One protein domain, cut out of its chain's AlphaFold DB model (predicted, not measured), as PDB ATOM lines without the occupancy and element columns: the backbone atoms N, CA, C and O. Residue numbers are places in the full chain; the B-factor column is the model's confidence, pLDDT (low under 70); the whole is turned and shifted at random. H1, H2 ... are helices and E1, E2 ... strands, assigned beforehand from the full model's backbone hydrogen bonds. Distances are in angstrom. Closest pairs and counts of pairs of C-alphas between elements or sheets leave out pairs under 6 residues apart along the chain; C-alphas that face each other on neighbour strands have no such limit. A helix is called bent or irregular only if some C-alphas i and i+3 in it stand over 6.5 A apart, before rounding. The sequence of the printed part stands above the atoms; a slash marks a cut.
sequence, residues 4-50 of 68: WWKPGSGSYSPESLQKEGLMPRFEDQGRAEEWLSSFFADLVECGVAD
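Overview. This is residues 4 to 50 of the 68 residues of an uncharacterized protein of Tessaracoccus antarcticus (UniProt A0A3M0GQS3). One long kinked helix, H2, makes one side and most of the length of this elongated domain, and a short helix, H1, sits crosswise on the other side, near the kinked end of H2. The short strand E1 lies over H2 near its first residues, and the link of residues 21 to 28 runs back from H1 to where H2 starts, while residues 46 to 50 fold back from the end of H2. The printed part has 47 residues with one named strand and two named helices, in the order E1, H1, H2; E1 pairs with no named strand, and the class is mostly helix. The whole is compact, with a radius of gyration of the C-alphas of 10.1 A, and the C-alphas span 28 by 16 by 16 A.

Arrangement. The printed part begins with E1, residues 4 to 7, which pairs with no named strand. H1 is residues 14 to 20, and E1 and H1 are apart. H2 is residues 29 to 45. E1 and H2 have 3 pairs of C-alphas within 8 A; the closest are those of Trp 4 and Ala 32, 6.6 A apart, and the two centres are 9.9 A apart. H1 and H2 are close but not clearly touching, with 1 pair of C-alphas within 8 A, those of Leu 17 and Leu 43 at 7.9 A. The lines of H1 and H2 are about perpendicular, at 81 degrees, and their centres are 15.0 A apart. H2 is irregular, with C-alphas 38 and 41 at 7.6 A from each other, and its line is a rough one; it has a kink of 58 degrees near residue 39. In H1 every O i to N i+4 pair is within hydrogen-bond range; in H2 11 of 13 are.

Along the chain. E1 begins at C-alpha 4, at (-6.524, 9.050, -19.948), and ends at Pro 7. H1 runs from Pro 14, with its C-alpha at (-13.697, 17.125, -28.845), to Glu 20, and measures 9.9 A from first to last C-alpha. H2 begins at Gln 29 and ends at C-alpha 45, at (-5.933, 12.198, -38.619), 23.5 A from its first C-alpha.

Size, cuts and confidence. The two C-alphas farthest apart, those of Ser 11 and Glu 27, are 28.3 A from each other, while those of Trp 4 and Asp 50, the first and last printed, are 13.5 A apart. The link from E1 to H1, 6 residues, and the link from H1 to H2, 8 residues, are both short. The printed part has no cut. The mean pLDDT of the printed part is 91.5, and no printed residue is under 70.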
ATOM      1  N   TRP A   4      -5.928   8.632 -18.682       94.12
ATOM      2  CA  TRP A   4      -6.524   9.050 -19.948       94.12
ATOM      3  C   TRP A   4      -5.642  10.058 -20.675       94.12
ATOM      4  O   TRP A   4      -4.986  10.898 -20.054       94.12
ATOM      5  N   TRP A   5      -5.637   9.980 -22.002       93.62
ATOM      6  CA  TRP A   5      -4.931  10.938 -22.839       93.62
ATOM      7  C   TRP A   5      -5.801  12.161 -23.071       93.62
ATOM      8  O   TRP A   5      -6.934  12.066 -23.543       93.62
ATOM      9  N   LYS A   6      -5.251  13.320 -22.730       93.00
ATOM     10  CA  LYS A   6      -5.858  14.612 -22.988       93.00
ATOM     11  C   LYS A   6      -5.160  15.252 -24.189       93.00
ATOM     12  O   LYS A   6      -3.971  15.565 -24.079       93.00
ATOM     13  N   PRO A   7      -5.877  15.470 -25.301       92.75
ATOM     14  CA  PRO A   7      -5.406  16.302 -26.400       92.75
ATOM     15  C   PRO A   7      -5.082  17.714 -25.897       92.75
ATOM     16  O   PRO A   7      -5.870  18.302 -25.149       92.75
ATOM     17  N   GLY A   8      -3.918  18.239 -26.266       89.06
ATOM     18  CA  GLY A   8      -3.494  19.594 -25.928       89.06
ATOM     19  C   GLY A   8      -3.843  20.559 -27.051       89.06
ATOM     20  O   GLY A   8      -4.947  21.108 -27.085       89.06
ATOM     21  N   SER A   9      -2.908  20.761 -27.972       88.44
ATOM     22  CA  SER A   9      -3.067  21.611 -29.151       88.44
ATOM     23  C   SER A   9      -3.385  20.808 -30.418       88.44
ATOM     24  O   SER A   9      -3.292  19.579 -30.452       88.44
ATOM     25  N   GLY A  10      -3.844  21.510 -31.455       88.38
ATOM     26  CA  GLY A  10      -4.248  20.928 -32.732       88.38
ATOM     27  C   GLY A  10      -5.529  21.555 -33.281       88.38
ATOM     28  O   GLY A  10      -6.098  22.465 -32.682       88.38
ATOM     29  N   SER A  11      -5.979  21.056 -34.430       89.56
ATOM     30  CA  SER A  11      -7.253  21.439 -35.064       89.56
ATOM     31  C   SER A  11      -8.382  20.441 -34.766       89.56
ATOM     32  O   SER A  11      -9.399  20.427 -35.459       89.56
ATOM     33  N   TYR A  12      -8.206  19.594 -33.749       89.75
ATOM     34  CA  TYR A  12      -9.173  18.568 -33.371       89.75
ATOM     35  C   TYR A  12     -10.459  19.160 -32.786       89.75
ATOM     36  O   TYR A  12     -10.478  20.234 -32.184       89.75
ATOM     37  N   SER A  13     -11.553  18.410 -32.922       91.06
ATOM     38  CA  SER A  13     -12.834  18.714 -32.276       91.06
ATOM     39  C   SER A  13     -13.132  17.669 -31.195       91.06
ATOM     40  O   SER A  13     -13.169  16.479 -31.517       91.06
ATOM     41  N   PRO A  14     -13.386  18.064 -29.929       86.88
ATOM     42  CA  PRO A  14     -13.697  17.125 -28.845       86.88
ATOM     43  C   PRO A  14     -14.896  16.218 -29.150       86.88
ATOM     44  O   PRO A  14     -14.897  15.044 -28.791       86.88
ATOM     45  N   GLU A  15     -15.899  16.750 -29.850       89.69
ATOM     46  CA  GLU A  15     -17.078  15.992 -30.278       89.69
ATOM     47  C   GLU A  15     -16.715  14.893 -31.284       89.69
ATOM     48  O   GLU A  15     -17.209  13.773 -31.171       89.69
ATOM     49  N   SER A  16     -15.815  15.182 -32.231       90.00
ATOM     50  CA  SER A  16     -15.321  14.193 -33.196       90.00
ATOM     51  C   SER A  16     -14.530  13.094 -32.497       90.00
ATOM     52  O   SER A  16     -14.826  11.925 -32.701       90.00
ATOM     53  N   LEU A  17     -13.606  13.454 -31.598       89.69
ATOM     54  CA  LEU A  17     -12.835  12.472 -30.829       89.69
ATOM     55  C   LEU A  17     -13.737  11.575 -29.978       89.69
ATOM     56  O   LEU A  17     -13.524  10.368 -29.898       89.69
ATOM     57  N   GLN A  18     -14.775  12.143 -29.359       89.12
ATOM     58  CA  GLN A  18     -15.738  11.365 -28.588       89.12
ATOM     59  C   GLN A  18     -16.582  10.446 -29.479       89.12
ATOM     60  O   GLN A  18     -16.847   9.308 -29.093       89.12
ATOM     61  N   LYS A  19     -16.978  10.911 -30.668       90.06
ATOM     62  CA  LYS A  19     -17.725  10.118 -31.652       90.06
ATOM     63  C   LYS A  19     -16.901   8.951 -32.206       90.06
ATOM     64  O   LYS A  19     -17.450   7.870 -32.385       90.06
ATOM     65  N   GLU A  20     -15.610   9.171 -32.431       89.50
ATOM     66  CA  GLU A  20     -14.635   8.159 -32.867       89.50
ATOM     67  C   GLU A  20     -14.213   7.225 -31.715       89.50
ATOM     68  O   GLU A  20     -13.589   6.191 -31.934       89.50
ATOM     69  N   GLY A  21     -14.553   7.561 -30.464       89.81
ATOM     70  CA  GLY A  21     -14.163   6.781 -29.289       89.81
ATOM     71  C   GLY A  21     -12.694   6.948 -28.885       89.81
ATOM     72  O   GLY A  21     -12.172   6.127 -28.135       89.81
ATOM     73  N   LEU A  22     -12.037   8.029 -29.315       90.44
ATOM     74  CA  LEU A  22     -10.619   8.334 -29.080       90.44
ATOM     75  C   LEU A  22     -10.334   8.989 -27.713       90.44
ATOM     76  O   LEU A  22      -9.299   9.620 -27.516       90.44
ATOM     77  N   MET A  23     -11.253   8.858 -26.751       90.00
ATOM     78  CA  MET A  23     -11.075   9.341 -25.370       90.00
ATOM     79  C   MET A  23     -11.403   8.265 -24.311       90.00
ATOM     80  O   MET A  23     -12.231   8.503 -23.423       90.00
ATOM     81  N   PRO A  24     -10.807   7.061 -24.392       92.19
ATOM     82  CA  PRO A  24     -11.003   6.022 -23.386       92.19
ATOM     83  C   PRO A  24     -10.299   6.348 -22.062       92.19
ATOM     84  O   PRO A  24      -9.374   7.160 -21.987       92.19
ATOM     85  N   ARG A  25     -10.743   5.668 -21.001       92.56
ATOM     86  CA  ARG A  25     -10.099   5.666 -19.682       92.56
ATOM     87  C   ARG A  25      -9.516   4.287 -19.398       92.56
ATOM     88  O   ARG A  25     -10.150   3.281 -19.711       92.56
ATOM     89  N   PHE A  26      -8.356   4.257 -18.760       93.06
ATOM     90  CA  PHE A  26      -7.594   3.053 -18.445       93.06
ATOM     91  C   PHE A  26      -7.399   2.903 -16.943       93.06
ATOM     92  O   PHE A  26      -7.395   3.881 -16.202       93.06
ATOM     93  N   GLU A  27      -7.234   1.667 -16.500       91.12
ATOM     94  CA  GLU A  27      -6.957   1.317 -15.107       91.12
ATOM     95  C   GLU A  27      -5.480   1.512 -14.723       91.12
ATOM     96  O   GLU A  27      -5.184   1.798 -13.564       91.12
ATOM     97  N   ASP A  28      -4.574   1.446 -15.702       92.00
ATOM     98  CA  ASP A  28      -3.131   1.612 -15.532       92.00
ATOM     99  C   ASP A  28      -2.488   2.411 -16.685       92.00
ATOM    100  O   ASP A  28      -3.043   2.525 -17.784       92.00
ATOM    101  N   GLN A  29      -1.308   2.981 -16.417       93.06
ATOM    102  CA  GLN A  29      -0.540   3.763 -17.390       93.06
ATOM    103  C   GLN A  29      -0.067   2.916 -18.582       93.06
ATOM    104  O   GLN A  29      -0.136   3.396 -19.710       93.06
ATOM    105  N   GLY A  30       0.360   1.669 -18.360       93.25
ATOM    106  CA  GLY A  30       0.890   0.812 -19.427       93.25
ATOM    107  C   GLY A  30      -0.156   0.542 -20.506       93.25
ATOM    108  O   GLY A  30       0.106   0.724 -21.692       93.25
ATOM    109  N   ARG A  31      -1.394   0.239 -20.101       93.12
ATOM    110  CA  ARG A  31      -2.540   0.146 -21.015       93.12
ATOM    111  C   ARG A  31      -2.809   1.436 -21.776       93.12
ATOM    112  O   ARG A  31      -3.173   1.379 -22.950       93.12
ATOM    113  N   ALA A  32      -2.668   2.587 -21.122       93.44
ATOM    114  CA  ALA A  32      -2.841   3.870 -21.789       93.44
ATOM    115  C   ALA A  32      -1.760   4.084 -22.863       93.44
ATOM    116  O   ALA A  32      -2.079   4.542 -23.958       93.44
ATOM    117  N   GLU A  33      -0.506   3.732 -22.581       92.81
ATOM    118  CA  GLU A  33       0.622   3.837 -23.519       92.81
ATOM    119  C   GLU A  33       0.490   2.870 -24.708       92.81
ATOM    120  O   GLU A  33       0.713   3.260 -25.860       92.81
ATOM    121  N   GLU A  34       0.060   1.631 -24.456       94.12
ATOM    122  CA  GLU A  34      -0.236   0.646 -25.504       94.12
ATOM    123  C   GLU A  34      -1.367   1.117 -26.426       94.12
ATOM    124  O   GLU A  34      -1.274   1.011 -27.655       94.12
ATOM    125  N   TRP A  35      -2.430   1.680 -25.841       94.25
ATOM    126  CA  TRP A  35      -3.530   2.248 -26.609       94.25
ATOM    127  C   TRP A  35      -3.078   3.444 -27.442       94.25
ATOM    128  O   TRP A  35      -3.373   3.480 -28.634       94.25
ATOM    129  N   LEU A  36      -2.323   4.386 -26.863       92.25
ATOM    130  CA  LEU A  36      -1.829   5.544 -27.610       92.25
ATOM    131  C   LEU A  36      -1.015   5.101 -28.819       92.25
ATOM    132  O   LEU A  36      -1.223   5.624 -29.901       92.25
ATOM    133  N   SER A  37      -0.142   4.109 -28.657       91.12
ATOM    134  CA  SER A  37       0.663   3.587 -29.766       91.12
ATOM    135  C   SER A  37      -0.194   2.984 -30.887       91.12
ATOM    136  O   SER A  37       0.175   3.069 -32.055       91.12
ATOM    137  N   SER A  38      -1.342   2.395 -30.543       93.50
ATOM    138  CA  SER A  38      -2.258   1.779 -31.510       93.50
ATOM    139  C   SER A  38      -3.161   2.795 -32.216       93.50
ATOM    140  O   SER A  38      -3.463   2.607 -33.388       93.50
ATOM    141  N   PHE A  39      -3.569   3.860 -31.518       92.19
ATOM    142  CA  PHE A  39      -4.500   4.895 -32.002       92.19
ATOM    143  C   PHE A  39      -3.810   6.237 -32.296       92.19
ATOM    144  O   PHE A  39      -4.463   7.264 -32.482       92.19
ATOM    145  N   PHE A  40      -2.476   6.245 -32.327       90.62
ATOM    146  CA  PHE A  40      -1.661   7.424 -32.611       90.62
ATOM    147  C   PHE A  40      -2.061   8.045 -33.951       90.62
ATOM    148  O   PHE A  40      -2.303   9.246 -34.031       90.62
ATOM    149  N   ALA A  41      -2.164   7.216 -34.994       91.06
ATOM    150  CA  ALA A  41      -2.497   7.662 -36.340       91.06
ATOM    151  C   ALA A  41      -3.900   8.281 -36.396       91.06
ATOM    152  O   ALA A  41      -4.043   9.382 -36.916       91.06
ATOM    153  N   ASP A  42      -4.902   7.648 -35.780       92.25
ATOM    154  CA  ASP A  42      -6.276   8.161 -35.745       92.25
ATOM    155  C   ASP A  42      -6.368   9.528 -35.043       92.25
ATOM    156  O   ASP A  42      -7.098  10.424 -35.478       92.25
ATOM    157  N   LEU A  43      -5.594   9.732 -33.968       91.88
ATOM    158  CA  LEU A  43      -5.505  11.025 -33.280       91.88
ATOM    159  C   LEU A  43      -4.902  12.108 -34.186       91.88
ATOM    160  O   LEU A  43      -5.414  13.231 -34.224       91.88
ATOM    161  N   VAL A  44      -3.850  11.774 -34.937       91.31
ATOM    162  CA  VAL A  44      -3.228  12.681 -35.915       91.31
ATOM    163  C   VAL A  44      -4.187  12.998 -37.061       91.31
ATOM    164  O   VAL A  44      -4.325  14.162 -37.434       91.31
ATOM    165  N   GLU A  45      -4.913  12.005 -37.580       91.25
ATOM    166  CA  GLU A  45      -5.933  12.198 -38.619       91.25
ATOM    167  C   GLU A  45      -7.086  13.091 -38.137       91.25
ATOM    168  O   GLU A  45      -7.597  13.919 -38.894       91.25
ATOM    169  N   CYS A  46      -7.435  13.010 -36.850       91.06
ATOM    170  CA  CYS A  46      -8.373  13.932 -36.210       91.06
ATOM    171  C   CYS A  46      -7.807  15.347 -35.993       91.06
ATOM    172  O   CYS A  46      -8.542  16.236 -35.557       91.06
ATOM    173  N   GLY A  47      -6.524  15.579 -36.279       91.38
ATOM    174  CA  GLY A  47      -5.859  16.873 -36.145       91.38
ATOM    175  C   GLY A  47      -5.343  17.176 -34.740       91.38
ATOM    176  O   GLY A  47      -5.197  18.351 -34.395       91.38
ATOM    177  N   VAL A  48      -5.101  16.159 -33.908       93.12
ATOM    178  CA  VAL A  48      -4.435  16.325 -32.607       93.12
ATOM    179  C   VAL A  48      -2.935  16.515 -32.831       93.12
ATOM    180  O   VAL A  48      -2.302  15.688 -33.477       93.12
ATOM    181  N   ALA A  49      -2.359  17.594 -32.295       92.31
ATOM    182  CA  ALA A  49      -0.935  17.906 -32.449       92.31
ATOM    183  C   ALA A  49      -0.086  17.427 -31.264       92.31
ATOM    184  O   ALA A  49       1.084  17.086 -31.427       92.31
ATOM    185  N   ASP A  50      -0.662  17.380 -30.064       93.50
ATOM    186  CA  ASP A  50      -0.003  16.834 -28.880       93.50
ATOM    187  C   ASP A  50      -1.008  16.236 -27.898       93.50
ATOM    188  O   ASP A  50      -2.189  16.597 -27.870       93.50
TER     189      ASP A  50